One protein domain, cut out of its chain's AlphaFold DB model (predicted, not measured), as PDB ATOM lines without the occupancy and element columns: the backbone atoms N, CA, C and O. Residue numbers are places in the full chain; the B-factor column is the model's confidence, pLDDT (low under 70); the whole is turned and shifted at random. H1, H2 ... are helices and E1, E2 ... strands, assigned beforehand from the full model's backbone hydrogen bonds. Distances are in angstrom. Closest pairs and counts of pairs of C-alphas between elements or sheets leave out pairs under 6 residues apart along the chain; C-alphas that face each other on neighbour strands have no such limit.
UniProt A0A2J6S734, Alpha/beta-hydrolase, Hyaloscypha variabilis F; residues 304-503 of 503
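Overview. This is residues 304 to 503 of the 503 residues of the protein "Alpha/beta-hydrolase" of Hyaloscypha variabilis F (UniProt A0A2J6S734). With little regular structure, this is a loose, elongated assembly of loops, with the small sheet E1 E2 E3 and H1 over one face towards one end, and the hairpin E4 E5 towards the other. Residues 359 to 364, including the last four of H2, stick out. The 200 printed residues include H1 E1 H2 E2 E3 E4 E5 H3, class mixed, 52 residues; the radius of gyration of the C-alphas is 20.7 A, the spans 73 by 37 by 34 A.

Along the chain. H1, residues 304 to 312, begins at C-alpha (-41.618, 9.647, -34.868). E1 is 318 to 323, H2 347 to 362, 22.4 A long, E2 370 to 375, E3 380 to 384, E4 398 to 400, E5 404 to 406. H3, 443 to 446, ends at C-alpha (-25.033, -0.492, -17.629).

Arrangement. H1 is on the mixed sheet, over E1; the closest C-alphas, Ala 306 and Thr 320, are 6.7 A apart. E1 and E2 are parallel (N 320 and O 370, 2.8 A); hairpins E2 E3 (N 373 and O 382, 2.8 A) and E4 E5 (N 398 and O 406, 2.8 A) are antiparallel, within hydrogen-bond range. E1, H2, E2 form a strand-helix-strand unit, parallel neighbours with a helix between, its crossover left-handed. H2 is not on the sheet. Every O i to N i+4 pair is within range in H1 and H2; H3 is too short for one and touches no helix.

Size, cuts and confidence. The farthest C-alphas, Asn 363 and His 503, are 73.9 A apart. The printed part has no cut. Links E1 to H2, E3 to E4 and E5 to H3 are long. Residues 460 to 503 are under pLDDT 70.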
ATOM      1  N   ASP A 304     -41.201  10.755 -34.008       89.31
ATOM      2  CA  ASP A 304     -41.618   9.647 -34.868       89.31
ATOM      3  C   ASP A 304     -43.056   9.837 -35.353       89.31
ATOM      4  O   ASP A 304     -43.333   9.638 -36.536       89.31
ATOM      5  N   GLU A 305     -43.942  10.346 -34.501       91.56
ATOM      6  CA  GLU A 305     -45.320  10.658 -34.871       91.56
ATOM      7  C   GLU A 305     -45.432  11.782 -35.909       91.56
ATOM      8  O   GLU A 305     -46.206  11.689 -36.867       91.56
ATOM      9  N   ALA A 306     -44.572  12.797 -35.820       93.88
ATOM     10  CA  ALA A 306     -44.440  13.818 -36.854       93.88
ATOM     11  C   ALA A 306     -44.073  13.204 -38.214       93.88
ATOM     12  O   ALA A 306     -44.571  13.630 -39.262       93.88
ATOM     13  N   MET A 307     -43.216  12.179 -38.207       92.00
ATOM     14  CA  MET A 307     -42.854  11.436 -39.409       92.00
ATOM     15  C   MET A 307     -43.985  10.525 -39.892       92.00
ATOM     16  O   MET A 307     -44.212  10.454 -41.103       92.00
ATOM     17  N   ASN A 308     -44.703   9.859 -38.985       91.31
ATOM     18  CA  ASN A 308     -45.873   9.050 -39.315       91.31
ATOM     19  C   ASN A 308     -46.918   9.917 -40.018       91.31
ATOM     20  O   ASN A 308     -47.309   9.596 -41.143       91.31
ATOM     21  N   ARG A 309     -47.265  11.081 -39.461       92.75
ATOM     22  CA  ARG A 309     -48.182  12.028 -40.105       92.75
ATOM     23  C   ARG A 309     -47.678  12.479 -41.478       92.75
ATOM     24  O   ARG A 309     -48.420  12.413 -42.459       92.75
ATOM     25  N   PHE A 310     -46.414  12.909 -41.570       93.12
ATOM     26  CA  PHE A 310     -45.827  13.403 -42.823       93.12
ATOM     27  C   PHE A 310     -45.895  12.366 -43.952       93.12
ATOM     28  O   PHE A 310     -46.160  12.726 -45.101       93.12
ATOM     29  N   ARG A 311     -45.657  11.087 -43.647       91.69
ATOM     30  CA  ARG A 311     -45.672  10.001 -44.641       91.69
ATOM     31  C   ARG A 311     -47.071   9.507 -44.958       91.69
ATOM     32  O   ARG A 311     -47.314   9.076 -46.082       91.69
ATOM     33  N   SER A 312     -47.969   9.547 -43.982       92.31
ATOM     34  CA  SER A 312     -49.292   8.953 -44.133       92.31
ATOM     35  C   SER A 312     -50.248   9.884 -44.885       92.31
ATOM     36  O   SER A 312     -51.181   9.399 -45.508       92.31
ATOM     37  N   ALA A 313     -49.979  11.191 -44.955       91.94
ATOM     38  CA  ALA A 313     -50.770  12.148 -45.739       91.94
ATOM     39  C   ALA A 313     -49.909  12.937 -46.759       91.94
ATOM     40  O   ALA A 313     -49.727  14.151 -46.588       91.94
ATOM     41  N   PRO A 314     -49.314  12.278 -47.783       92.62
ATOM     42  CA  PRO A 314     -48.370  12.871 -48.749       92.62
ATOM     43  C   PRO A 314     -48.942  13.996 -49.636       92.62
ATOM     44  O   PRO A 314     -48.182  14.758 -50.236       92.62
ATOM     45  N   GLU A 315     -50.258  14.155 -49.691       92.06
ATOM     46  CA  GLU A 315     -50.978  15.211 -50.404       92.06
ATOM     47  C   GLU A 315     -51.227  16.474 -49.562       92.06
ATOM     48  O   GLU A 315     -51.473  17.536 -50.128       92.06
ATOM     49  N   VAL A 316     -51.145  16.389 -48.228       94.69
ATOM     50  CA  VAL A 316     -51.472  17.496 -47.306       94.69
ATOM     51  C   VAL A 316     -50.256  18.396 -47.053       94.69
ATOM     52  O   VAL A 316     -49.319  17.916 -46.414       94.69
ATOM     53  N   PRO A 317     -50.229  19.674 -47.475       95.19
ATOM     54  CA  PRO A 317     -49.081  20.562 -47.260       95.19
ATOM     55  C   PRO A 317     -48.587  20.534 -45.803       95.19
ATOM     56  O   PRO A 317     -49.367  20.709 -44.868       95.19
ATOM     57  N   SER A 318     -47.297  20.255 -45.598       95.00
ATOM     58  CA  SER A 318     -46.754  19.981 -44.262       95.00
ATOM     59  C   SER A 318     -45.310  20.448 -44.138       95.00
ATOM     60  O   SER A 318     -44.410  19.862 -44.743       95.00
ATOM     61  N   MET A 319     -45.088  21.449 -43.293       97.00
ATOM     62  CA  MET A 319     -43.767  21.834 -42.809       97.00
ATOM     63  C   MET A 319     -43.541  21.171 -41.448       97.00
ATOM     64  O   MET A 319     -44.072  21.608 -40.431       97.00
ATOM     65  N   THR A 320     -42.774  20.090 -41.422       97.06
ATOM     66  CA  THR A 320     -42.484  19.329 -40.205       97.06
ATOM     67  C   THR A 320     -41.169  19.801 -39.596       97.06
ATOM     68  O   THR A 320     -40.136  19.787 -40.261       97.06
ATOM     69  N   ILE A 321     -41.195  20.197 -38.326       97.62
ATOM     70  CA  ILE A 321     -40.039  20.682 -37.577       97.62
ATOM     71  C   ILE A 321     -39.807  19.748 -36.392       97.62
ATOM     72  O   ILE A 321     -40.650  19.648 -35.505       97.62
ATOM     73  N   ILE A 322     -38.659  19.073 -36.361       97.44
ATOM     74  CA  ILE A 322     -38.279  18.183 -35.260       97.44
ATOM     75  C   ILE A 322     -37.058  18.754 -34.556       97.44
ATOM     76  O   ILE A 322     -36.003  18.921 -35.163       97.44
ATOM     77  N   THR A 323     -37.199  19.067 -33.276       96.69
ATOM     78  CA  THR A 323     -36.167  19.702 -32.451       96.69
ATOM     79  C   THR A 323     -35.450  18.685 -31.552       96.69
ATOM     80  O   THR A 323     -35.684  17.477 -31.626       96.69
ATOM     81  N   GLY A 324     -34.544  19.183 -30.709       94.19
ATOM     82  CA  GLY A 324     -34.000  18.460 -29.559       94.19
ATOM     83  C   GLY A 324     -34.412  19.103 -28.234       94.19
ATOM     84  O   GLY A 324     -33.613  19.088 -27.301       94.19
ATOM     85  N   ASN A 325     -35.591  19.731 -28.172       94.31
ATOM     86  CA  ASN A 325     -36.094  20.426 -26.983       94.31
ATOM     87  C   ASN A 325     -36.979  19.513 -26.114       94.31
ATOM     88  O   ASN A 325     -37.277  18.378 -26.481       94.31
ATOM     89  N   ASP A 326     -37.359  19.991 -24.941       92.75
ATOM     90  CA  ASP A 326     -38.351  19.385 -24.063       92.75
ATOM     91  C   ASP A 326     -39.783  19.518 -24.617       92.75
ATOM     92  O   ASP A 326     -40.007  20.090 -25.686       92.75
ATOM     93  N   HIS A 327     -40.764  19.001 -23.871       92.00
ATOM     94  CA  HIS A 327     -42.175  18.986 -24.266       92.00
ATOM     95  C   HIS A 327     -42.756  20.390 -24.518       92.00
ATOM     96  O   HIS A 327     -43.556  20.608 -25.429       92.00
ATOM     97  N   GLY A 328     -42.321  21.386 -23.738       88.00
ATOM     98  CA  GLY A 328     -42.710  22.785 -23.927       88.00
ATOM     99  C   GLY A 328     -42.008  23.475 -25.101       88.00
ATOM    100  O   GLY A 328     -42.471  24.526 -25.554       88.00
ATOM    101  N   GLY A 329     -40.911  22.903 -25.606       90.81
ATOM    102  CA  GLY A 329     -40.029  23.512 -26.600       90.81
ATOM    103  C   GLY A 329     -39.122  24.614 -26.038       90.81
ATOM    104  O   GLY A 329     -38.368  25.212 -26.808       90.81
ATOM    105  N   GLY A 330     -39.198  24.887 -24.733       90.81
ATOM    106  CA  GLY A 330     -38.528  25.997 -24.054       90.81
ATOM    107  C   GLY A 330     -37.150  25.647 -23.508       90.81
ATOM    108  O   GLY A 330     -36.369  26.549 -23.221       90.81
ATOM    109  N   VAL A 331     -36.813  24.359 -23.412       92.12
ATOM    110  CA  VAL A 331     -35.528  23.907 -22.873       92.12
ATOM    111  C   VAL A 331     -34.897  22.882 -23.802       92.12
ATOM    112  O   VAL A 331     -35.520  21.895 -24.177       92.12
ATOM    113  N   ARG A 332     -33.619  23.049 -24.149       93.50
ATOM    114  CA  ARG A 332     -32.891  22.042 -24.934       93.50
ATOM    115  C   ARG A 332     -32.608  20.785 -24.108       93.50
ATOM    116  O   ARG A 332     -32.038  20.826 -23.014       93.50
ATOM    117  N   ALA A 333     -32.957  19.638 -24.673       93.31
ATOM    118  CA  ALA A 333     -32.848  18.308 -24.080       93.31
ATOM    119  C   ALA A 333     -31.856  17.395 -24.829       93.31
ATOM    120  O   ALA A 333     -31.863  16.183 -24.634       93.31
ATOM    121  N   ASP A 334     -30.982  17.955 -25.675       93.06
ATOM    122  CA  ASP A 334     -29.938  17.191 -26.367       93.06
ATOM    123  C   ASP A 334     -28.971  16.536 -25.352       93.06
ATOM    124  O   ASP A 334     -28.230  17.249 -24.662       93.06
ATOM    125  N   PRO A 335     -28.919  15.190 -25.262       89.81
ATOM    126  CA  PRO A 335     -28.106  14.498 -24.264       89.81
ATOM    127  C   PRO A 335     -26.596  14.654 -24.497       89.81
ATOM    128  O   PRO A 335     -25.810  14.398 -23.583       89.81
ATOM    129  N   PHE A 336     -26.169  15.088 -25.688       89.06
ATOM    130  CA  PHE A 336     -24.762  15.366 -25.996       89.06
ATOM    131  C   PHE A 336     -24.300  16.731 -25.479       89.06
ATOM    132  O   PHE A 336     -23.096  16.957 -25.338       89.06
ATOM    133  N   PHE A 337     -25.241  17.614 -25.141       90.44
ATOM    134  CA  PHE A 337     -24.981  18.931 -24.567       90.44
ATOM    135  C   PHE A 337     -25.778  19.106 -23.256       90.44
ATOM    136  O   PHE A 337     -26.640  19.979 -23.158       90.44
ATOM    137  N   PRO A 338     -25.504  18.301 -22.209       87.75
ATOM    138  CA  PRO A 338     -26.351  18.232 -21.012       87.75
ATOM    139  C   PRO A 338     -26.440  19.555 -20.234       87.75
ATOM    140  O   PRO A 338     -27.477  19.848 -19.637       87.75
ATOM    141  N   ASN A 339     -25.391  20.381 -20.302       90.62
ATOM    142  CA  ASN A 339     -25.294  21.682 -19.626       90.62
ATOM    143  C   ASN A 339     -25.907  22.840 -20.430       90.62
ATOM    144  O   ASN A 339     -25.776  23.998 -20.057       90.62
ATOM    145  N   SER A 340     -26.497  22.543 -21.582       90.81
ATOM    146  CA  SER A 340     -26.882  23.517 -22.590       90.81
ATOM    147  C   SER A 340     -28.407  23.550 -22.669       90.81
ATOM    148  O   SER A 340     -29.016  22.739 -23.362       90.81
ATOM    149  N   THR A 341     -29.018  24.464 -21.915       91.69
ATOM    150  CA  THR A 341     -30.474  24.523 -21.702       91.69
ATOM    151  C   THR A 341     -31.201  25.472 -22.641       91.69
ATOM    152  O   THR A 341     -32.402  25.302 -22.814       91.69
ATOM    153  N   ASP A 342     -30.501  26.404 -23.294       93.38
ATOM    154  CA  ASP A 342     -31.123  27.300 -24.275       93.38
ATOM    155  C   ASP A 342     -31.782  26.486 -25.398       93.38
ATOM    156  O   ASP A 342     -31.092  25.649 -26.002       93.38
ATOM    157  N   PRO A 343     -33.083  26.687 -25.674       93.31
ATOM    158  CA  PRO A 343     -33.794  25.932 -26.694       93.31
ATOM    159  C   PRO A 343     -33.236  26.251 -28.080       93.31
ATOM    160  O   PRO A 343     -32.798  27.372 -28.352       93.31
ATOM    161  N   LEU A 344     -33.276  25.264 -28.978       93.69
ATOM    162  CA  LEU A 344     -32.910  25.471 -30.378       93.69
ATOM    163  C   LEU A 344     -34.020  24.949 -31.310       93.69
ATOM    164  O   LEU A 344     -34.247  23.736 -31.349       93.69
ATOM    165  N   PRO A 345     -34.704  25.823 -32.075       95.38
ATOM    166  CA  PRO A 345     -34.511  27.278 -32.162       95.38
ATOM    167  C   PRO A 345     -34.884  28.015 -30.864       95.38
ATOM    168  O   PRO A 345     -35.604  27.455 -30.033       95.38
ATOM    169  N   ALA A 346     -34.427  29.258 -30.700       94.00
ATOM    170  CA  ALA A 346     -34.827  30.097 -29.564       94.00
ATOM    171  C   ALA A 346     -36.343  30.361 -29.586       94.00
ATOM    172  O   ALA A 346     -36.947  30.351 -30.658       94.00
ATOM    173  N   MET A 347     -36.974  30.621 -28.436       90.50
ATOM    174  CA  MET A 347     -38.439  30.764 -28.356       90.50
ATOM    175  C   MET A 347     -38.996  31.839 -29.300       90.50
ATOM    176  O   MET A 347     -39.934  31.553 -30.045       90.50
ATOM    177  N   ASP A 348     -38.377  33.018 -29.360       91.69
ATOM    178  CA  ASP A 348     -38.788  34.086 -30.285       91.69
ATOM    179  C   ASP A 348     -38.661  33.664 -31.755       91.69
ATOM    180  O   ASP A 348     -39.530  33.970 -32.569       91.69
ATOM    181  N   GLU A 349     -37.632  32.883 -32.101       95.00
ATOM    182  CA  GLU A 349     -37.485  32.314 -33.445       95.00
ATOM    183  C   GLU A 349     -38.586  31.280 -33.724       95.00
ATOM    184  O   GLU A 349     -39.195  31.297 -34.793       95.00
ATOM    185  N   GLN A 350     -38.917  30.424 -32.749       95.00
ATOM    186  CA  GLN A 350     -40.044  29.497 -32.872       95.00
ATOM    187  C   GLN A 350     -41.371  30.243 -33.068       95.00
ATOM    188  O   GLN A 350     -42.228  29.792 -33.827       95.00
ATOM    189  N   HIS A 351     -41.584  31.368 -32.378       93.44
ATOM    190  CA  HIS A 351     -42.749  32.233 -32.585       93.44
ATOM    191  C   HIS A 351     -42.743  32.863 -33.983       93.44
ATOM    192  O   HIS A 351     -43.738  32.746 -34.697       93.44
ATOM    193  N   ALA A 352     -41.622  33.440 -34.417       96.00
ATOM    194  CA  ALA A 352     -41.488  34.048 -35.739       96.00
ATOM    195  C   ALA A 352     -41.746  33.042 -36.874       96.00
ATOM    196  O   ALA A 352     -42.466  33.348 -37.823       96.00
ATOM    197  N   MET A 353     -41.229  31.813 -36.758       97.00
ATOM    198  CA  MET A 353     -41.470  30.735 -37.725       97.00
ATOM    199  C   MET A 353     -42.950  30.344 -37.822       97.00
ATOM    200  O   MET A 353     -43.452  30.084 -38.920       97.00
ATOM    201  N   ARG A 354     -43.650  30.295 -36.684       97.38
ATOM    202  CA  ARG A 354     -45.088  29.992 -36.616       97.38
ATOM    203  C   ARG A 354     -45.929  31.102 -37.222       97.38
ATOM    204  O   ARG A 354     -46.831  30.824 -38.008       97.38
ATOM    205  N   LEU A 355     -45.600  32.347 -36.897       97.69
ATOM    206  CA  LEU A 355     -46.294  33.510 -37.427       97.69
ATOM    207  C   LEU A 355     -46.085  33.654 -38.940       97.69
ATOM    208  O   LEU A 355     -47.038  33.919 -39.664       97.69
ATOM    209  N   ALA A 356     -44.867  33.416 -39.437       97.94
ATOM    210  CA  ALA A 356     -44.580  33.437 -40.870       97.94
ATOM    211  C   ALA A 356     -45.427  32.411 -41.639       97.94
ATOM    212  O   ALA A 356     -46.029  32.750 -42.654       97.94
ATOM    213  N   PHE A 357     -45.528  31.181 -41.123       98.38
ATOM    214  CA  PHE A 357     -46.405  30.155 -41.689       98.38
ATOM    215  C   PHE A 357     -47.880  30.573 -41.656       98.38
ATOM    216  O   PHE A 357     -48.571  30.461 -42.665       98.38
ATOM    217  N   ALA A 358     -48.364  31.062 -40.512       98.50
ATOM    218  CA  ALA A 358     -49.754  31.470 -40.359       98.50
ATOM    219  C   ALA A 358     -50.123  32.601 -41.328       98.50
ATOM    220  O   ALA A 358     -51.161  32.527 -41.979       98.50
ATOM    221  N   ASN A 359     -49.253  33.603 -41.464       98.25
ATOM    222  CA  ASN A 359     -49.442  34.714 -42.391       98.25
ATOM    223  C   ASN A 359     -49.466  34.240 -43.846       98.25
ATOM    224  O   ASN A 359     -50.321  34.680 -44.609       98.25
ATOM    225  N   ASP A 360     -48.558  33.343 -44.239       97.88
ATOM    226  CA  ASP A 360     -48.540  32.788 -45.596       97.88
ATOM    227  C   ASP A 360     -49.860  32.062 -45.903       97.88
ATOM    228  O   ASP A 360     -50.556  32.400 -46.859       97.88
ATOM    229  N   VAL A 361     -50.283  31.155 -45.019       97.94
ATOM    230  CA  VAL A 361     -51.509  30.359 -45.184       97.94
ATOM    231  C   VAL A 361     -52.777  31.221 -45.173       97.94
ATOM    232  O   VAL A 361     -53.660  31.028 -46.011       97.94
ATOM    233  N   VAL A 362     -52.880  32.204 -44.272       98.25
ATOM    234  CA  VAL A 362     -54.017  33.147 -44.229       98.25
ATOM    235  C   VAL A 362     -54.143  33.927 -45.542       98.25
ATOM    236  O   VAL A 362     -55.260  34.175 -45.998       98.25
ATOM    237  N   ASN A 363     -53.017  34.241 -46.189       97.50
ATOM    238  CA  ASN A 363     -52.960  34.929 -47.481       97.50
ATOM    239  C   ASN A 363     -53.071  33.986 -48.697       97.50
ATOM    240  O   ASN A 363     -52.886  34.423 -49.834       97.50
ATOM    241  N   GLY A 364     -53.407  32.707 -48.489       96.19
ATOM    242  CA  GLY A 364     -53.596  31.721 -49.560       96.19
ATOM    243  C   GLY A 364     -52.312  31.031 -50.029       96.19
ATOM    244  O   GLY A 364     -52.334  30.328 -51.041       96.19
ATOM    245  N   GLY A 365     -51.207  31.216 -49.308       96.56
ATOM    246  CA  GLY A 365     -49.962  30.491 -49.510       96.56
ATOM    247  C   GLY A 365     -50.115  28.999 -49.223       96.56
ATOM    248  O   GLY A 365     -50.883  28.570 -48.358       96.56
ATOM    249  N   VAL A 366     -49.376  28.188 -49.980       93.88
ATOM    250  CA  VAL A 366     -49.318  26.737 -49.799       93.88
ATOM    251  C   VAL A 366     -47.890  26.378 -49.399       93.88
ATOM    252  O   VAL A 366     -46.983  26.479 -50.230       93.88
ATOM    253  N   PRO A 367     -47.661  25.942 -48.150       91.75
ATOM    254  CA  PRO A 367     -46.320  25.673 -47.666       91.75
ATOM    255  C   PRO A 367     -45.716  24.481 -48.405       91.75
ATOM    256  O   PRO A 367     -46.378  23.476 -48.687       91.75
ATOM    257  N   SER A 368     -44.417  24.573 -48.678       90.06
ATOM    258  CA  SER A 368     -43.663  23.450 -49.232       90.06
ATOM    259  C   SER A 368     -43.656  22.276 -48.253       90.06
ATOM    260  O   SER A 368     -43.490  22.463 -47.046       90.06
ATOM    261  N   ARG A 369     -43.779  21.046 -48.771       93.75
ATOM    262  CA  ARG A 369     -43.517  19.851 -47.960       93.75
ATOM    263  C   ARG A 369     -42.039  19.796 -47.609       93.75
ATOM    264  O   ARG A 369     -41.204  19.591 -48.486       93.75
ATOM    265  N   LEU A 370     -41.734  19.945 -46.330       95.88
ATOM    266  CA  LEU A 370     -40.368  20.011 -45.835       95.88
ATOM    267  C   LEU A 370     -40.283  19.359 -44.462       95.88
ATOM    268  O   LEU A 370     -41.184  19.512 -43.641       95.88
ATOM    269  N   ILE A 371     -39.175  18.678 -44.202       96.56
ATOM    270  CA  ILE A 371     -38.780  18.205 -42.883       96.56
ATOM    271  C   ILE A 371     -37.518  18.966 -42.486       96.56
ATOM    272  O   ILE A 371     -36.449  18.728 -43.049       96.56
ATOM    273  N   LYS A 372     -37.634  19.851 -41.498       96.69
ATOM    274  CA  LYS A 372     -36.517  20.510 -40.820       96.69
ATOM    275  C   LYS A 372     -36.254  19.773 -39.511       96.69
ATOM    276  O   LYS A 372     -37.083  19.801 -38.610       96.69
ATOM    277  N   TYR A 373     -35.125  19.089 -39.388       95.62
ATOM    278  CA  TYR A 373     -34.841  18.225 -38.241       95.62
ATOM    279  C   TYR A 373     -33.498  18.559 -37.593       95.62
ATOM    280  O   TYR A 373     -32.492  18.781 -38.267       95.62
ATOM    281  N   TYR A 374     -33.485  18.593 -36.267       95.19
ATOM    282  CA  TYR A 374     -32.294  18.773 -35.453       95.19
ATOM    283  C   TYR A 374     -31.482  17.476 -35.421       95.19
ATOM    284  O   TYR A 374     -32.040  16.382 -35.300       95.19
ATOM    285  N   VAL A 375     -30.159  17.582 -35.527       93.12
ATOM    286  CA  VAL A 375     -29.248  16.435 -35.432       93.12
ATOM    287  C   VAL A 375     -28.616  16.432 -34.037       93.12
ATOM    288  O   VAL A 375     -27.752  17.269 -33.753       93.12
ATOM    289  N   LEU A 376     -29.035  15.499 -33.168       91.00
ATOM    290  CA  LEU A 376     -28.521  15.401 -31.792       91.00
ATOM    291  C   LEU A 376     -26.998  15.201 -31.798       91.00
ATOM    292  O   LEU A 376     -26.455  14.421 -32.589       91.00
ATOM    293  N   GLY A 377     -26.307  15.930 -30.923       89.38
ATOM    294  CA  GLY A 377     -24.845  15.944 -30.838       89.38
ATOM    295  C   GLY A 377     -24.124  16.736 -31.928       89.38
ATOM    296  O   GLY A 377     -22.929  16.987 -31.788       89.38
ATOM    297  N   ALA A 378     -24.819  17.182 -32.980       90.00
ATOM    298  CA  ALA A 378     -24.259  18.116 -33.958       90.00
ATOM    299  C   ALA A 378     -24.583  19.581 -33.632       90.00
ATOM    300  O   ALA A 378     -23.850  20.465 -34.064       90.00
ATOM    301  N   GLY A 379     -25.658  19.855 -32.884       87.75
ATOM    302  CA  GLY A 379     -26.012  21.234 -32.531       87.75
ATOM    303  C   GLY A 379     -26.635  22.034 -33.676       87.75
ATOM    304  O   GLY A 379     -26.656  23.257 -33.615       87.75
ATOM    305  N   SER A 380     -27.113  21.373 -34.736       92.56
ATOM    306  CA  SER A 380     -27.541  22.032 -35.976       92.56
ATOM    307  C   SER A 380     -28.756  21.362 -36.614       92.56
ATOM    308  O   SER A 380     -28.918  20.142 -36.527       92.56
ATOM    309  N   PHE A 381     -29.556  22.150 -37.332       95.31
ATOM    310  CA  PHE A 381     -30.662  21.663 -38.154       95.31
ATOM    311  C   PHE A 381     -30.212  21.228 -39.551       95.31
ATOM    312  O   PHE A 381     -29.228  21.726 -40.096       95.31
ATOM    313  N   ARG A 382     -30.980  20.311 -40.138       94.06
ATOM    314  CA  ARG A 382     -30.926  19.926 -41.548       94.06
ATOM    315  C   ARG A 382     -32.324  19.912 -42.139       94.06
ATOM    316  O   ARG A 382     -33.311  19.878 -41.410       94.06
ATOM    317  N   GLU A 383     -32.379  19.902 -43.460       95.12
ATOM    318  CA  GLU A 383     -33.616  19.956 -44.222       95.12
ATOM    319  C   GLU A 383     -33.661  18.840 -45.267       95.12
ATOM    320  O   GLU A 383     -32.643  18.473 -45.854       95.12
ATOM    321  N   THR A 384     -34.844  18.265 -45.468       94.38
ATOM    322  CA  THR A 384     -35.111  17.254 -46.496       94.38
ATOM    323  C   THR A 384     -36.587  17.271 -46.876       94.38
ATOM    324  O   THR A 384     -37.445  17.561 -46.050       94.38
ATOM    325  N   THR A 385     -36.909  16.925 -48.116       93.31
ATOM    326  CA  THR A 385     -38.300  16.752 -48.576       93.31
ATOM    327  C   THR A 385     -38.755  15.291 -48.521       93.31
ATOM    328  O   THR A 385     -39.936  14.999 -48.694       93.31
ATOM    329  N   ILE A 386     -37.825  14.368 -48.253       88.62
ATOM    330  CA  ILE A 386     -38.060  12.926 -48.165       88.62
ATOM    331  C   ILE A 386     -37.482  12.358 -46.869       88.62
ATOM    332  O   ILE A 386     -36.505  12.885 -46.331       88.62
ATOM    333  N   TRP A 387     -38.054  11.258 -46.381       85.25
ATOM    334  CA  TRP A 387     -37.515  10.548 -45.226       85.25
ATOM    335  C   TRP A 387     -37.467   9.029 -45.438       85.25
ATOM    336  O   TRP A 387     -38.495   8.451 -45.798       85.25
ATOM    337  N   PRO A 388     -36.342   8.354 -45.126       84.81
ATOM    338  CA  PRO A 388     -35.051   8.917 -44.697       84.81
ATOM    339  C   PRO A 388     -34.429   9.887 -45.728       84.81
ATOM    340  O   PRO A 388     -34.828   9.842 -46.892       84.81
ATOM    341  N   PRO A 389     -33.497  10.779 -45.328       85.06
ATOM    342  CA  PRO A 389     -32.850  11.710 -46.257       85.06
ATOM    343  C   PRO A 389     -32.159  10.992 -47.429       85.06
ATOM    344  O   PRO A 389     -31.739   9.843 -47.301       85.06
ATOM    345  N   GLN A 390     -32.007  11.667 -48.572       84.25
ATOM    346  CA  GLN A 390     -31.316  11.093 -49.733       84.25
ATOM    347  C   GLN A 390     -29.833  10.820 -49.432       84.25
ATOM    348  O   GLN A 390     -29.192  11.567 -48.693       84.25
ATOM    349  N   GLY A 391     -29.270   9.768 -50.036       82.44
ATOM    350  CA  GLY A 391     -27.838   9.457 -49.925       82.44
ATOM    351  C   GLY A 391     -27.424   8.821 -48.596       82.44
ATOM    352  O   GLY A 391     -26.237   8.785 -48.287       82.44
ATOM    353  N   VAL A 392     -28.378   8.326 -47.802       79.81
ATOM    354  CA  VAL A 392     -28.075   7.541 -46.599       79.81
ATOM    355  C   VAL A 392     -27.741   6.094 -46.963       79.81
ATOM    356  O   VAL A 392     -28.473   5.442 -47.707       79.81
ATOM    357  N   GLU A 393     -26.646   5.578 -46.408       80.88
ATOM    358  CA  GLU A 393     -26.273   4.169 -46.519       80.88
ATOM    359  C   GLU A 393     -26.778   3.382 -45.311       80.88
ATOM    360  O   GLU A 393     -26.616   3.786 -44.153       80.88
ATOM    361  N   TYR A 394     -27.383   2.225 -45.576       78.00
ATOM    362  CA  TYR A 394     -27.788   1.318 -44.514       78.00
ATOM    363  C   TYR A 394     -26.582   0.593 -43.952       78.00
ATOM    364  O   TYR A 394     -25.771   0.015 -44.668       78.00
ATOM    365  N   ALA A 395     -26.508   0.602 -42.632       79.25
ATOM    366  CA  ALA A 395     -25.348   0.136 -41.921       79.25
ATOM    367  C   ALA A 395     -25.807  -0.898 -40.887       79.25
ATOM    368  O   ALA A 395     -26.313  -0.531 -39.827       79.25
ATOM    369  N   HIS A 396     -25.634  -2.184 -41.194       84.94
ATOM    370  CA  HIS A 396     -25.963  -3.271 -40.274       84.94
ATOM    371  C   HIS A 396     -24.885  -3.401 -39.190       84.94
ATOM    372  O   HIS A 396     -23.696  -3.217 -39.471       84.94
ATOM    373  N   PHE A 397     -25.304  -3.655 -37.953       88.19
ATOM    374  CA  PHE A 397     -24.418  -3.987 -36.843       88.19
ATOM    375  C   PHE A 397     -24.945  -5.261 -36.190       88.19
ATOM    376  O   PHE A 397     -26.071  -5.267 -35.698       88.19
ATOM    377  N   SER A 398     -24.138  -6.314 -36.204       91.19
ATOM    378  CA  SER A 398     -24.442  -7.590 -35.563       91.19
ATOM    379  C   SER A 398     -23.848  -7.615 -34.155       91.19
ATOM    380  O   SER A 398     -22.753  -7.085 -33.943       91.19
ATOM    381  N   LEU A 399     -24.559  -8.238 -33.212       94.00
ATOM    382  CA  LEU A 399     -24.027  -8.580 -31.890       94.00
ATOM    383  C   LEU A 399     -22.930  -9.634 -32.064       94.00
ATOM    384  O   LEU A 399     -23.164 -10.633 -32.736       94.00
ATOM    385  N   ASP A 400     -21.756  -9.423 -31.481       93.56
ATOM    386  CA  ASP A 400     -20.614 -10.335 -31.549       93.56
ATOM    387  C   ASP A 400     -20.002 -10.537 -30.154       93.56
ATOM    388  O   ASP A 400     -20.320  -9.848 -29.176       93.56
ATOM    389  N   ARG A 401     -19.117 -11.530 -30.072       90.94
ATOM    390  CA  ARG A 401     -18.436 -11.995 -28.870       90.94
ATOM    391  C   ARG A 401     -17.874 -10.848 -28.028       90.94
ATOM    392  O   ARG A 401     -17.432  -9.816 -28.535       90.94
ATOM    393  N   ALA A 402     -17.815 -11.090 -26.718       89.44
ATOM    394  CA  ALA A 402     -17.248 -10.169 -25.733       89.44
ATOM    395  C   ALA A 402     -17.922  -8.777 -25.699       89.44
ATOM    396  O   ALA A 402     -17.265  -7.784 -25.367       89.44
ATOM    397  N   GLY A 403     -19.223  -8.721 -26.022       90.62
ATOM    398  CA  GLY A 403     -20.022  -7.497 -25.970       90.62
ATOM    399  C   GLY A 403     -19.619  -6.494 -27.049       90.62
ATOM    400  O   GLY A 403     -19.426  -5.315 -26.756       90.62
ATOM    401  N   THR A 404     -19.412  -6.952 -28.284       93.00
ATOM    402  CA  THR A 404     -18.994  -6.078 -29.391       93.00
ATOM    403  C   THR A 404     -20.058  -5.985 -30.482       93.00
ATOM    404  O   THR A 404     -20.861  -6.893 -30.668       93.00
ATOM    405  N   LEU A 405     -20.091  -4.860 -31.200       92.81
ATOM    406  CA  LEU A 405     -20.893  -4.669 -32.409       92.81
ATOM    407  C   LEU A 405     -19.985  -4.672 -33.640       92.81
ATOM    408  O   LEU A 405     -19.089  -3.829 -33.757       92.81
ATOM    409  N   THR A 406     -20.258  -5.562 -34.596       89.69
ATOM    410  CA  THR A 406     -19.481  -5.711 -35.839       89.69
ATOM    411  C   THR A 406     -20.324  -5.476 -37.094       89.69
ATOM    412  O   THR A 406     -21.549  -5.540 -37.067       89.69
ATOM    413  N   ARG A 407     -19.666  -5.180 -38.221       88.00
ATOM    414  CA  ARG A 407     -20.297  -5.032 -39.547       88.00
ATOM    415  C   ARG A 407     -20.482  -6.358 -40.285       88.00
ATOM    416  O   ARG A 407     -21.242  -6.404 -41.248       88.00
ATOM    417  N   SER A 408     -19.769  -7.403 -39.874       87.81
ATOM    418  CA  SER A 408     -19.858  -8.740 -40.463       87.81
ATOM    419  C   SER A 408     -20.995  -9.557 -39.844       87.81
ATOM    420  O   SER A 408     -21.534  -9.215 -38.792       87.81
ATOM    421  N   VAL A 409     -21.370 -10.654 -40.500       87.06
ATOM    422  CA  VAL A 409     -22.202 -11.687 -39.876       87.06
ATOM    423  C   VAL A 409     -21.270 -12.565 -39.033       87.06
ATOM    424  O   VAL A 409     -20.329 -13.120 -39.605       87.06
ATOM    425  N   PRO A 410     -21.436 -12.614 -37.702       87.19
ATOM    426  CA  PRO A 410     -20.644 -13.488 -36.847       87.19
ATOM    427  C   PRO A 410     -21.141 -14.936 -36.945       87.19
ATOM    428  O   PRO A 410     -22.216 -15.194 -37.488       87.19
ATOM    429  N   ASP A 411     -20.354 -15.865 -36.405       91.06
ATOM    430  CA  ASP A 411     -20.789 -17.248 -36.189       91.06
ATOM    431  C   ASP A 411     -21.952 -17.301 -35.181       91.06
ATOM    432  O   ASP A 411     -22.143 -16.377 -34.382       91.06
ATOM    433  N   ASP A 412     -22.705 -18.404 -35.186       92.50
ATOM    434  CA  ASP A 412     -23.800 -18.617 -34.238       92.50
ATOM    435  C   ASP A 412     -23.303 -18.544 -32.783       92.50
ATOM    436  O   ASP A 412     -22.300 -19.151 -32.399       92.50
ATOM    437  N   GLY A 413     -24.039 -17.810 -31.946       91.50
ATOM    438  CA  GLY A 413     -23.682 -17.586 -30.550       91.50
ATOM    439  C   GLY A 413     -24.865 -17.132 -29.701       91.50
ATOM    440  O   GLY A 413     -25.923 -16.765 -30.211       91.50
ATOM    441  N   LYS A 414     -24.686 -17.173 -28.377       94.00
ATOM    442  CA  LYS A 414     -25.668 -16.674 -27.407       94.00
ATOM    443  C   LYS A 414     -24.978 -16.024 -26.213       94.00
ATOM    444  O   LYS A 414     -23.994 -16.562 -25.706       94.00
ATOM    445  N   ASP A 415     -25.566 -14.942 -25.720       92.25
ATOM    446  CA  ASP A 415     -25.284 -14.393 -24.397       92.25
ATOM    447  C   ASP A 415     -26.485 -14.663 -23.487       92.25
ATOM    448  O   ASP A 415     -27.640 -14.494 -23.879       92.25
ATOM    449  N   ILE A 416     -26.207 -15.136 -22.272       92.00
ATOM    450  CA  ILE A 416     -27.215 -15.413 -21.244       92.00
ATOM    451  C   ILE A 416     -26.994 -14.410 -20.120       92.00
ATOM    452  O   ILE A 416     -25.868 -14.228 -19.658       92.00
ATOM    453  N   TYR A 417     -28.071 -13.773 -19.680       90.00
ATOM    454  CA  TYR A 417     -28.041 -12.771 -18.628       90.00
ATOM    455  C   TYR A 417     -29.312 -12.865 -17.780       90.00
ATOM    456  O   TYR A 417     -30.405 -13.087 -18.307       90.00
ATOM    457  N   ASP A 418     -29.150 -12.689 -16.470       93.12
ATOM    458  CA  ASP A 418     -30.245 -12.688 -15.505       93.12
ATOM    459  C   ASP A 418     -30.866 -11.296 -15.413       93.12
ATOM    460  O   ASP A 418     -30.188 -10.325 -15.083       93.12
ATOM    461  N   VAL A 419     -32.174 -11.196 -15.655       94.12
ATOM    462  CA  VAL A 419     -32.885  -9.912 -15.669       94.12
ATOM    463  C   VAL A 419     -32.808  -9.207 -14.312       94.12
ATOM    464  O   VAL A 419     -33.368  -9.653 -13.312       94.12
ATOM    465  N   HIS A 420     -32.176  -8.033 -14.293       93.19
ATOM    466  CA  HIS A 420     -32.177  -7.129 -13.152       93.19
ATOM    467  C   HIS A 420     -33.352  -6.151 -13.232       93.19
ATOM    468  O   HIS A 420     -33.250  -5.081 -13.828       93.19
ATOM    469  N   PHE A 421     -34.432  -6.446 -12.507       93.00
ATOM    470  CA  PHE A 421     -35.628  -5.588 -12.414       93.00
ATOM    471  C   PHE A 421     -35.387  -4.183 -11.822       93.00
ATOM    472  O   PHE A 421     -36.295  -3.362 -11.788       93.00
ATOM    473  N   THR A 422     -34.167  -3.876 -11.360       92.50
ATOM    474  CA  THR A 422     -33.766  -2.526 -10.910       92.50
ATOM    475  C   THR A 422     -32.981  -1.735 -11.967       92.50
ATOM    476  O   THR A 422     -32.455  -0.652 -11.675       92.50
ATOM    477  N   ALA A 423     -32.817  -2.276 -13.177       91.88
ATOM    478  CA  ALA A 423     -32.301  -1.526 -14.314       91.88
ATOM    479  C   ALA A 423     -33.366  -0.524 -14.783       91.88
ATOM    480  O   ALA A 423     -34.540  -0.857 -14.900       91.88
ATOM    481  N   THR A 424     -32.975   0.732 -15.005       88.94
ATOM    482  CA  THR A 424     -33.916   1.798 -15.365       88.94
ATOM    483  C   THR A 424     -33.214   2.892 -16.162       88.94
ATOM    484  O   THR A 424     -31.985   3.037 -16.130       88.94
ATOM    485  N   THR A 425     -33.991   3.679 -16.902       86.62
ATOM    486  CA  THR A 425     -33.531   4.933 -17.501       86.62
ATOM    487  C   THR A 425     -33.560   6.119 -16.536       86.62
ATOM    488  O   THR A 425     -33.095   7.191 -16.908       86.62
ATOM    489  N   GLY A 426     -34.033   5.917 -15.303       87.25
ATOM    490  CA  GLY A 426     -34.218   6.970 -14.308       87.25
ATOM    491  C   GLY A 426     -35.540   7.722 -14.489       87.25
ATOM    492  O   GLY A 426     -36.306   7.455 -15.418       87.25
ATOM    493  N   LYS A 427     -35.804   8.674 -13.586       84.81
ATOM    494  CA  LYS A 427     -37.042   9.476 -13.567       84.81
ATOM    495  C   LYS A 427     -37.063  10.610 -14.604       84.81
ATOM    496  O   LYS A 427     -38.131  11.074 -14.968       84.81
ATOM    497  N   HIS A 428     -35.896  11.021 -15.103       88.06
ATOM    498  CA  HIS A 428     -35.749  12.083 -16.102       88.06
ATOM    499  C   HIS A 428     -35.462  11.479 -17.474       88.06
ATOM    500  O   HIS A 428     -34.320  11.391 -17.918       88.06
ATOM    501  N   ASN A 429     -36.498  11.008 -18.153       89.25
ATOM    502  CA  ASN A 429     -36.362  10.356 -19.452       89.25
ATOM    503  C   ASN A 429     -37.409  10.900 -20.430       89.25
ATOM    504  O   ASN A 429     -38.395  11.495 -20.007       89.25
ATOM    505  N   ARG A 430     -37.202  10.689 -21.736       90.38
ATOM    506  CA  ARG A 430     -38.086  11.250 -22.772       90.38
ATOM    507  C   ARG A 430     -39.547  10.802 -22.676       90.38
ATOM    508  O   ARG A 430     -40.400  11.504 -23.190       90.38
ATOM    509  N   TRP A 431     -39.844   9.668 -22.043       89.50
ATOM    510  CA  TRP A 431     -41.210   9.149 -21.908       89.50
ATOM    511  C   TRP A 431     -41.986   9.789 -20.758       89.50
ATOM    512  O   TRP A 431     -43.178   9.549 -20.626       89.50
ATOM    513  N   TYR A 432     -41.344  10.618 -19.936       87.50
ATOM    514  CA  TYR A 432     -42.002  11.332 -18.851       87.50
ATOM    515  C   TYR A 432     -41.998  12.838 -19.139       87.50
ATOM    516  O   TYR A 432     -41.085  13.566 -18.746       87.50
ATOM    517  N   GLN A 433     -43.027  13.287 -19.866       83.56
ATOM    518  CA  GLN A 433     -43.124  14.622 -20.479       83.56
ATOM    519  C   GLN A 433     -43.160  15.792 -19.480       83.56
ATOM    520  O   GLN A 433     -42.949  16.936 -19.875       83.56
ATOM    521  N   PHE A 434     -43.383  15.525 -18.189       80.38
ATOM    522  CA  PHE A 434     -43.378  16.545 -17.132       80.38
ATOM    523  C   PHE A 434     -41.983  17.025 -16.734       80.38
ATOM    524  O   PHE A 434     -41.853  18.020 -16.026       80.38
ATOM    525  N   THR A 435     -40.922  16.341 -17.170       83.25
ATOM    526  CA  THR A 435     -39.551  16.778 -16.894       83.25
ATOM    527  C   THR A 435     -38.696  16.738 -18.148       83.25
ATOM    528  O   THR A 435     -38.887  15.909 -19.036       83.25
ATOM    529  N   ARG A 436     -37.686  17.609 -18.201       88.44
ATOM    530  CA  ARG A 436     -36.656  17.561 -19.239       88.44
ATOM    531  C   ARG A 436     -35.972  16.189 -19.236       88.44
ATOM    532  O   ARG A 436     -35.427  15.764 -18.214       88.44
ATOM    533  N   ALA A 437     -35.914  15.543 -20.399       89.12
ATOM    534  CA  ALA A 437     -35.162  14.305 -20.570       89.12
ATOM    535  C   ALA A 437     -33.672  14.514 -20.236       89.12
ATOM    536  O   ALA A 437     -33.014  15.393 -20.797       89.12
ATOM    537  N   SER A 438     -33.130  13.701 -19.327       89.00
ATOM    538  CA  SER A 438     -31.729  13.771 -18.909       89.00
ATOM    539  C   SER A 438     -31.257  12.428 -18.360       89.00
ATOM    540  O   SER A 438     -31.626  12.005 -17.268       89.00
ATOM    541  N   TYR A 439     -30.391  11.754 -19.113       86.75
ATOM    542  CA  TYR A 439     -29.996  10.378 -18.804       86.75
ATOM    543  C   TYR A 439     -28.800  10.254 -17.846       86.75
ATOM    544  O   TYR A 439     -28.552   9.155 -17.351       86.75
ATOM    545  N   GLY A 440     -28.080  11.350 -17.569       84.88
ATOM    546  CA  GLY A 440     -26.930  11.372 -16.655       84.88
ATOM    547  C   GLY A 440     -25.811  10.379 -17.010       84.88
ATOM    548  O   GLY A 440     -25.676   9.943 -18.153       84.88
ATOM    549  N   ASP A 441     -24.982  10.031 -16.019       86.50
ATOM    550  CA  ASP A 441     -24.031   8.917 -16.134       86.50
ATOM    551  C   ASP A 441     -24.765   7.586 -15.935       86.50
ATOM    552  O   ASP A 441     -25.332   7.327 -14.872       86.50
ATOM    553  N   ARG A 442     -24.743   6.736 -16.965       87.94
ATOM    554  CA  ARG A 442     -25.452   5.454 -16.973       87.94
ATOM    555  C   ARG A 442     -24.599   4.258 -16.574       87.94
ATOM    556  O   ARG A 442     -25.171   3.192 -16.365       87.94
ATOM    557  N   ARG A 443     -23.287   4.417 -16.358       89.81
ATOM    558  CA  ARG A 443     -22.369   3.281 -16.131       89.81
ATOM    559  C   ARG A 443     -22.823   2.343 -15.010       89.81
ATOM    560  O   ARG A 443     -22.679   1.134 -15.124       89.81
ATOM    561  N   GLY A 444     -23.420   2.876 -13.941       90.19
ATOM    562  CA  GLY A 444     -23.958   2.058 -12.848       90.19
ATOM    563  C   GLY A 444     -25.181   1.211 -13.230       90.19
ATOM    564  O   GLY A 444     -25.366   0.123 -12.687       90.19
ATOM    565  N   HIS A 445     -26.016   1.684 -14.159       90.44
ATOM    566  CA  HIS A 445     -27.120   0.906 -14.726       90.44
ATOM    567  C   HIS A 445     -26.648  -0.046 -15.821       90.44
ATOM    568  O   HIS A 445     -27.205  -1.132 -15.939       90.44
ATOM    569  N   ASP A 446     -25.614   0.328 -16.568       90.31
ATOM    570  CA  ASP A 446     -25.033  -0.492 -17.629       90.31
ATOM    571  C   ASP A 446     -24.480  -1.816 -17.065       90.31
ATOM    572  O   ASP A 446     -24.688  -2.867 -17.660       90.31
ATOM    573  N   LEU A 447     -23.926  -1.810 -15.842       89.81
ATOM    574  CA  LEU A 447     -23.535  -3.032 -15.107       89.81
ATOM    575  C   LEU A 447     -24.688  -4.022 -14.869       89.81
ATOM    576  O   LEU A 447     -24.458  -5.177 -14.514       89.81
ATOM    577  N   LYS A 448     -25.930  -3.558 -15.004       93.94
ATOM    578  CA  LYS A 448     -27.138  -4.354 -14.835       93.94
ATOM    579  C   LYS A 448     -27.741  -4.746 -16.180       93.94
ATOM    580  O   LYS A 448     -28.891  -5.149 -16.166       93.94
ATOM    581  N   LEU A 449     -27.083  -4.566 -17.319       93.12
ATOM    582  CA  LEU A 449     -27.660  -4.788 -18.650       93.12
ATOM    583  C   LEU A 449     -26.682  -5.567 -19.539       93.12
ATOM    584  O   LEU A 449     -25.482  -5.599 -19.280       93.12
ATOM    585  N   LEU A 450     -27.194  -6.179 -20.610       93.00
ATOM    586  CA  LEU A 450     -26.346  -6.642 -21.709       93.00
ATOM    587  C   LEU A 450     -25.893  -5.435 -22.537       93.00
ATOM    588  O   LEU A 450     -26.722  -4.645 -22.993       93.00
ATOM    589  N   LEU A 451     -24.583  -5.308 -22.736       92.31
ATOM    590  CA  LEU A 451     -23.961  -4.185 -23.433       92.31
ATOM    591  C   LEU A 451     -23.177  -4.686 -24.640       92.31
ATOM    592  O   LEU A 451     -22.409  -5.645 -24.532       92.31
ATOM    593  N   TYR A 452     -23.341  -3.992 -25.765       93.00
ATOM    594  CA  TYR A 452     -22.564  -4.222 -26.974       93.00
ATOM    595  C   TYR A 452     -22.113  -2.892 -27.559       93.00
ATOM    596  O   TYR A 452     -22.942  -2.042 -27.884       93.00
ATOM    597  N   ASP A 453     -20.807  -2.750 -27.748       90.06
ATOM    598  CA  ASP A 453     -20.204  -1.516 -28.241       90.06
ATOM    599  C   ASP A 453     -19.470  -1.747 -29.560       90.06
ATOM    600  O   ASP A 453     -18.819  -2.771 -29.777       90.06
ATOM    601  N   THR A 454     -19.518  -0.760 -30.452       89.56
ATOM    602  CA  THR A 454     -18.559  -0.711 -31.557       89.56
ATOM    603  C   THR A 454     -17.198  -0.268 -31.017       89.56
ATOM    604  O   THR A 454     -17.142   0.488 -30.043       89.56
ATOM    605  N   PRO A 455     -16.088  -0.590 -31.701       85.38
ATOM    606  CA  PRO A 455     -14.877   0.204 -31.557       85.38
ATOM    607  C   PRO A 455     -15.184   1.700 -31.771       85.38
ATOM    608  O   PRO A 455     -16.138   2.032 -32.491       85.38
ATOM    609  N   PRO A 456     -14.397   2.617 -31.180       83.19
ATOM    610  CA  PRO A 456     -14.548   4.041 -31.440       83.19
ATOM    611  C   PRO A 456     -14.546   4.326 -32.945       83.19
ATOM    612  O   PRO A 456     -13.676   3.852 -33.678       83.19
ATOM    613  N   PHE A 457     -15.522   5.103 -33.412       79.06
ATOM    614  CA  PHE A 457     -15.560   5.508 -34.812       79.06
ATOM    615  C   PHE A 457     -14.338   6.373 -35.144       79.06
ATOM    616  O   PHE A 457     -14.023   7.324 -34.430       79.06
ATOM    617  N   THR A 458     -13.679   6.068 -36.261       76.25
ATOM    618  CA  THR A 458     -12.529   6.828 -36.776       76.25
ATOM    619  C   THR A 458     -12.942   8.043 -37.616       76.25
ATOM    620  O   THR A 458     -12.101   8.870 -37.956       76.25
ATOM    621  N   ALA A 459     -14.235   8.176 -37.925       71.44
ATOM    622  CA  ALA A 459     -14.832   9.297 -38.642       71.44
ATOM    623  C   ALA A 459     -16.223   9.624 -38.078       71.44
ATOM    624  O   ALA A 459     -16.850   8.794 -37.418       71.44
ATOM    625  N   PHE A 460     -16.723  10.830 -38.353       64.31
ATOM    626  CA  PHE A 460     -18.080  11.216 -37.972       64.31
ATOM    627  C   PHE A 460     -19.114  10.342 -38.682       64.31
ATOM    628  O   PHE A 460     -19.131  10.257 -39.907       64.31
ATOM    629  N   VAL A 461     -20.010   9.737 -37.904       59.34
ATOM    630  CA  VAL A 461     -21.142   8.967 -38.420       59.34
ATOM    631  C   VAL A 461     -22.419   9.619 -37.925       59.34
ATOM    632  O   VAL A 461     -22.672   9.653 -36.720       59.34
ATOM    633  N   GLN A 462     -23.223  10.123 -38.857       61.34
ATOM    634  CA  GLN A 462     -24.603  10.493 -38.585       61.34
ATOM    635  C   GLN A 462     -25.494   9.297 -38.878       61.34
ATOM    636  O   GLN A 462     -25.437   8.717 -39.961       61.34
ATOM    637  N   LYS A 463     -26.337   8.940 -37.914       58.88
ATOM    638  CA  LYS A 463     -27.322   7.876 -38.085       58.88
ATOM    639  C   LYS A 463     -28.699   8.485 -38.318       58.88
ATOM    640  O   LYS A 463     -29.068   9.445 -37.655       58.88
ATOM    641  N   SER A 464     -29.465   7.901 -39.230       56.09
ATOM    642  CA  SER A 464     -30.906   8.119 -39.364       56.09
ATOM    643  C   SER A 464     -31.596   6.769 -39.304       56.09
ATOM    644  O   SER A 464     -31.204   5.861 -40.040       56.09
ATOM    645  N   ARG A 465     -32.604   6.599 -38.446       52.56
ATOM    646  CA  ARG A 465     -33.322   5.324 -38.362       52.56
ATOM    647  C   ARG A 465     -34.426   5.271 -39.420       52.56
ATOM    648  O   ARG A 465     -35.198   6.215 -39.569       52.56
ATOM    649  N   ARG A 466     -34.512   4.152 -40.146       49.38
ATOM    650  CA  ARG A 466     -35.724   3.773 -40.885       49.38
ATOM    651  C   ARG A 466     -36.689   3.146 -39.883       49.38
ATOM    652  O   ARG A 466     -36.303   2.217 -39.180       49.38
ATOM    653  N   THR A 467     -37.933   3.602 -39.854       43.75
ATOM    654  CA  THR A 467     -39.032   2.832 -39.259       43.75
ATOM    655  C   THR A 467     -39.276   1.632 -40.176       43.75
ATOM    656  O   THR A 467     -39.612   1.806 -41.354       43.75
ATOM    657  N   ALA A 468     -39.018   0.417 -39.705       33.41
ATOM    658  CA  ALA A 468     -39.319  -0.767 -40.493       33.41
ATOM    659  C   ALA A 468     -40.844  -0.916 -40.583       33.41
ATOM    660  O   ALA A 468     -41.497  -1.197 -39.588       33.41
ATOM    661  N   SER A 469     -41.422  -0.758 -41.774       36.19
ATOM    662  CA  SER A 469     -42.742  -1.317 -42.067       36.19
ATOM    663  C   SER A 469     -42.554  -2.820 -42.313       36.19
ATOM    664  O   SER A 469     -42.402  -3.260 -43.453       36.19
ATOM    665  N   GLY A 470     -42.426  -3.590 -41.234       27.91
ATOM    666  CA  GLY A 470     -42.475  -5.052 -41.257       27.91
ATOM    667  C   GLY A 470     -43.882  -5.520 -40.901       27.91
ATOM    668  O   GLY A 470     -44.570  -4.852 -40.138       27.91
ATOM    669  N   ALA A 471     -44.315  -6.659 -41.441       26.69
ATOM    670  CA  ALA A 471     -45.672  -7.216 -41.349       26.69
ATOM    671  C   ALA A 471     -46.181  -7.580 -39.927       26.69
ATOM    672  O   ALA A 471     -47.075  -8.413 -39.802       26.69
ATOM    673  N   ARG A 472     -45.627  -6.993 -38.859       29.75
ATOM    674  CA  ARG A 472     -46.041  -7.158 -37.456       29.75
ATOM    675  C   ARG A 472     -45.766  -5.905 -36.609       29.75
ATOM    676  O   ARG A 472     -45.117  -6.008 -35.584       29.75
ATOM    677  N   GLY A 473     -46.217  -4.735 -37.061       28.66
ATOM    678  CA  GLY A 473     -46.676  -3.648 -36.177       28.66
ATOM    679  C   GLY A 473     -45.783  -3.126 -35.036       28.66
ATOM    680  O   GLY A 473     -46.328  -2.475 -34.159       28.66
ATOM    681  N   GLU A 474     -44.470  -3.358 -35.012       26.72
ATOM    682  CA  GLU A 474     -43.597  -2.849 -33.943       26.72
ATOM    683  C   GLU A 474     -42.807  -1.617 -34.418       26.72
ATOM    684  O   GLU A 474     -41.899  -1.705 -35.255       26.72
ATOM    685  N   VAL A 475     -43.171  -0.448 -33.883       27.62
ATOM    686  CA  VAL A 475     -42.472   0.830 -34.062       27.62
ATOM    687  C   VAL A 475     -41.506   1.009 -32.886       27.62
ATOM    688  O   VAL A 475     -41.892   0.917 -31.730       27.62
ATOM    689  N   PHE A 476     -40.225   1.262 -33.168       29.50
ATOM    690  CA  PHE A 476     -39.253   1.687 -32.154       29.50
ATOM    691  C   PHE A 476     -38.583   2.992 -32.586       29.50
ATOM    692  O   PHE A 476     -38.264   3.152 -33.773       29.50
ATOM    693  N   PRO A 477     -38.283   3.887 -31.631       30.88
ATOM    694  CA  PRO A 477     -38.100   5.297 -31.916       30.88
ATOM    695  C   PRO A 477     -36.845   5.628 -32.716       30.88
ATOM    696  O   PRO A 477     -35.825   4.920 -32.667       30.88
ATOM    697  N   SER A 478     -36.908   6.731 -33.453       32.06
ATOM    698  CA  SER A 478     -35.759   7.315 -34.125       32.06
ATOM    699  C   SER A 478     -34.950   8.186 -33.163       32.06
ATOM    700  O   SER A 478     -35.441   9.060 -32.451       32.06
ATOM    701  N   ILE A 479     -33.649   7.910 -33.137       37.19
ATOM    702  CA  ILE A 479     -32.631   8.800 -32.599       37.19
ATOM    703  C   ILE A 479     -31.642   8.988 -33.744       37.19
ATOM    704  O   ILE A 479     -31.048   8.020 -34.231       37.19
ATOM    705  N   GLN A 480     -31.491  10.227 -34.211       38.84
ATOM    706  CA  GLN A 480     -30.326  10.587 -35.004       38.84
ATOM    707  C   GLN A 480     -29.209  10.983 -34.056       38.84
ATOM    708  O   GLN A 480     -29.334  11.972 -33.346       38.84
ATOM    709  N   THR A 481     -28.127  10.218 -34.036       40.88
ATOM    710  CA  THR A 481     -26.967  10.500 -33.192       40.88
ATOM    711  C   THR A 481     -25.750  10.740 -34.065       40.88
ATOM    712  O   THR A 481     -25.464   9.933 -34.955       40.88
ATOM    713  N   LEU A 482     -25.018  11.815 -33.776       34.19
ATOM    714  CA  LEU A 482     -23.617  11.951 -34.154       34.19
ATOM    715  C   LEU A 482     -22.756  11.353 -33.030       34.19
ATOM    716  O   LEU A 482     -22.713  11.885 -31.924       34.19
ATOM    717  N   CYS A 483     -22.081  10.230 -33.272       36.81
ATOM    718  CA  CYS A 483     -21.186   9.653 -32.264       36.81
ATOM    719  C   CYS A 483     -19.834  10.394 -32.278       36.81
ATOM    720  O   CYS A 483     -19.117  10.321 -33.276       36.81
ATOM    721  N   ARG A 484     -19.457  11.069 -31.178       33.62
ATOM    722  CA  ARG A 484     -18.080  11.548 -30.932       33.62
ATOM    723  C   ARG A 484     -17.581  11.080 -29.558       33.62
ATOM    724  O   ARG A 484     -18.342  10.969 -28.608       33.62
ATOM    725  N   HIS A 485     -16.286  10.788 -29.524       39.56
ATOM    726  CA  HIS A 485     -15.456  10.290 -28.427       39.56
ATOM    727  C   HIS A 485     -15.760  10.853 -27.017       39.56
ATOM    728  O   HIS A 485     -15.844  12.066 -26.835       39.56
ATOM    729  N   ARG A 486     -15.785   9.964 -26.011       31.97
ATOM    730  CA  ARG A 486     -15.357  10.246 -24.627       31.97
ATOM    731  C   ARG A 486     -14.038   9.499 -24.407       31.97
ATOM    732  O   ARG A 486     -13.952   8.324 -24.755       31.97
ATOM    733  N   ALA A 487     -13.033  10.207 -23.903       30.98
ATOM    734  CA  ALA A 487     -11.682   9.699 -23.692       30.98
ATOM    735  C   ALA A 487     -11.593   8.644 -22.577       30.98
ATOM    736  O   ALA A 487     -12.398   8.647 -21.644       30.98
ATOM    737  N   ASP A 488     -10.589   7.779 -22.738       40.38
ATOM    738  CA  ASP A 488     -10.119   6.678 -21.893       40.38
ATOM    739  C   ASP A 488     -10.496   6.756 -20.407       40.38
ATOM    740  O   ASP A 488      -9.962   7.585 -19.674       40.38
ATOM    741  N   GLN A 489     -11.324   5.810 -19.944       38.06
ATOM    742  CA  GLN A 489     -11.249   5.262 -18.584       38.06
ATOM    743  C   GLN A 489     -11.603   3.766 -18.602       38.06
ATOM    744  O   GLN A 489     -12.540   3.345 -19.278       38.06
ATOM    745  N   GLU A 490     -10.798   2.975 -17.893       35.56
ATOM    746  CA  GLU A 490     -10.752   1.510 -17.930       35.56
ATOM    747  C   GLU A 490     -12.093   0.814 -17.618       35.56
ATOM    748  O   GLU A 490     -12.879   1.254 -16.776       35.56
ATOM    749  N   ARG A 491     -12.321  -0.328 -18.289       43.66
ATOM    750  CA  ARG A 491     -13.450  -1.246 -18.056       43.66
ATOM    751  C   ARG A 491     -13.444  -1.785 -16.617       43.66
ATOM    752  O   ARG A 491     -12.434  -2.345 -16.193       43.66
ATOM    753  N   PRO A 492     -14.598  -1.835 -15.934       39.12
ATOM    754  CA  PRO A 492     -14.849  -2.849 -14.918       39.12
ATOM    755  C   PRO A 492     -14.988  -4.218 -15.606       39.12
ATOM    756  O   PRO A 492     -15.803  -4.389 -16.512       39.12
ATOM    757  N   GLN A 493     -14.180  -5.204 -15.214       34.56
ATOM    758  CA  GLN A 493     -14.289  -6.569 -15.739       34.56
ATOM    759  C   GLN A 493     -15.558  -7.253 -15.196       34.56
ATOM    760  O   GLN A 493     -15.682  -7.466 -13.989       34.56
ATOM    761  N   HIS A 494     -16.482  -7.644 -16.077       42.59
ATOM    762  CA  HIS A 494     -17.579  -8.549 -15.727       42.59
ATOM    763  C   HIS A 494     -17.062  -9.986 -15.565       42.59
ATOM    764  O   HIS A 494     -16.403 -10.522 -16.453       42.59
ATOM    765  N   LYS A 495     -17.446 -10.653 -14.470       34.94
ATOM    766  CA  LYS A 495     -17.466 -12.122 -14.390       34.94
ATOM    767  C   LYS A 495     -18.781 -12.636 -14.984       34.94
ATOM    768  O   LYS A 495     -19.665 -13.056 -14.249       34.94
ATOM    769  N   ALA A 496     -18.927 -12.574 -16.305       36.69
ATOM    770  CA  ALA A 496     -19.929 -13.380 -16.998       36.69
ATOM    771  C   ALA A 496     -19.312 -14.762 -17.258       36.69
ATOM    772  O   ALA A 496     -18.213 -14.862 -17.807       36.69
ATOM    773  N   SER A 497     -19.961 -15.843 -16.824       39.12
ATOM    774  CA  SER A 497     -19.494 -17.189 -17.160       39.12
ATOM    775  C   SER A 497     -19.830 -17.476 -18.623       39.12
ATOM    776  O   SER A 497     -20.944 -17.888 -18.939       39.12
ATOM    777  N   HIS A 498     -18.871 -17.258 -19.517       35.19
ATOM    778  CA  HIS A 498     -18.964 -17.714 -20.900       35.19
ATOM    779  C   HIS A 498     -18.812 -19.242 -20.930       35.19
ATOM    780  O   HIS A 498     -17.732 -19.766 -20.659       35.19
ATOM    781  N   ARG A 499     -19.889 -19.968 -21.249       32.59
ATOM    782  CA  ARG A 499     -19.794 -21.366 -21.693       32.59
ATOM    783  C   ARG A 499     -19.912 -21.402 -23.208       32.59
ATOM    784  O   ARG A 499     -20.969 -21.100 -23.752       32.59
ATOM    785  N   TRP A 500     -18.810 -21.770 -23.848       34.75
ATOM    786  CA  TRP A 500     -18.759 -22.182 -25.243       34.75
ATOM    787  C   TRP A 500     -18.769 -23.706 -25.266       34.75
ATOM    788  O   TRP A 500     -17.750 -24.326 -24.970       34.75
ATOM    789  N   ASP A 501     -19.914 -24.298 -25.588       32.34
ATOM    790  CA  ASP A 501     -19.975 -25.708 -25.959       32.34
ATOM    791  C   ASP A 501     -19.855 -25.761 -27.485       32.34
ATOM    792  O   ASP A 501     -20.781 -25.391 -28.206       32.34
ATOM    793  N   GLY A 502     -18.666 -26.124 -27.967       32.66
ATOM    794  CA  GLY A 502     -18.424 -26.395 -29.380       32.66
ATOM    795  C   GLY A 502     -18.925 -27.790 -29.744       32.66
ATOM    796  O   GLY A 502     -18.649 -28.751 -29.022       32.66
ATOM    797  N   HIS A 503     -19.625 -27.890 -30.872       31.08
ATOM    798  CA  HIS A 503     -19.797 -29.137 -31.610       31.08
ATOM    799  C   HIS A 503     -19.083 -29.045 -32.949       31.08
ATOM    800  O   HIS A 503     -19.182 -27.971 -33.585       31.08
TER     801      HIS A 503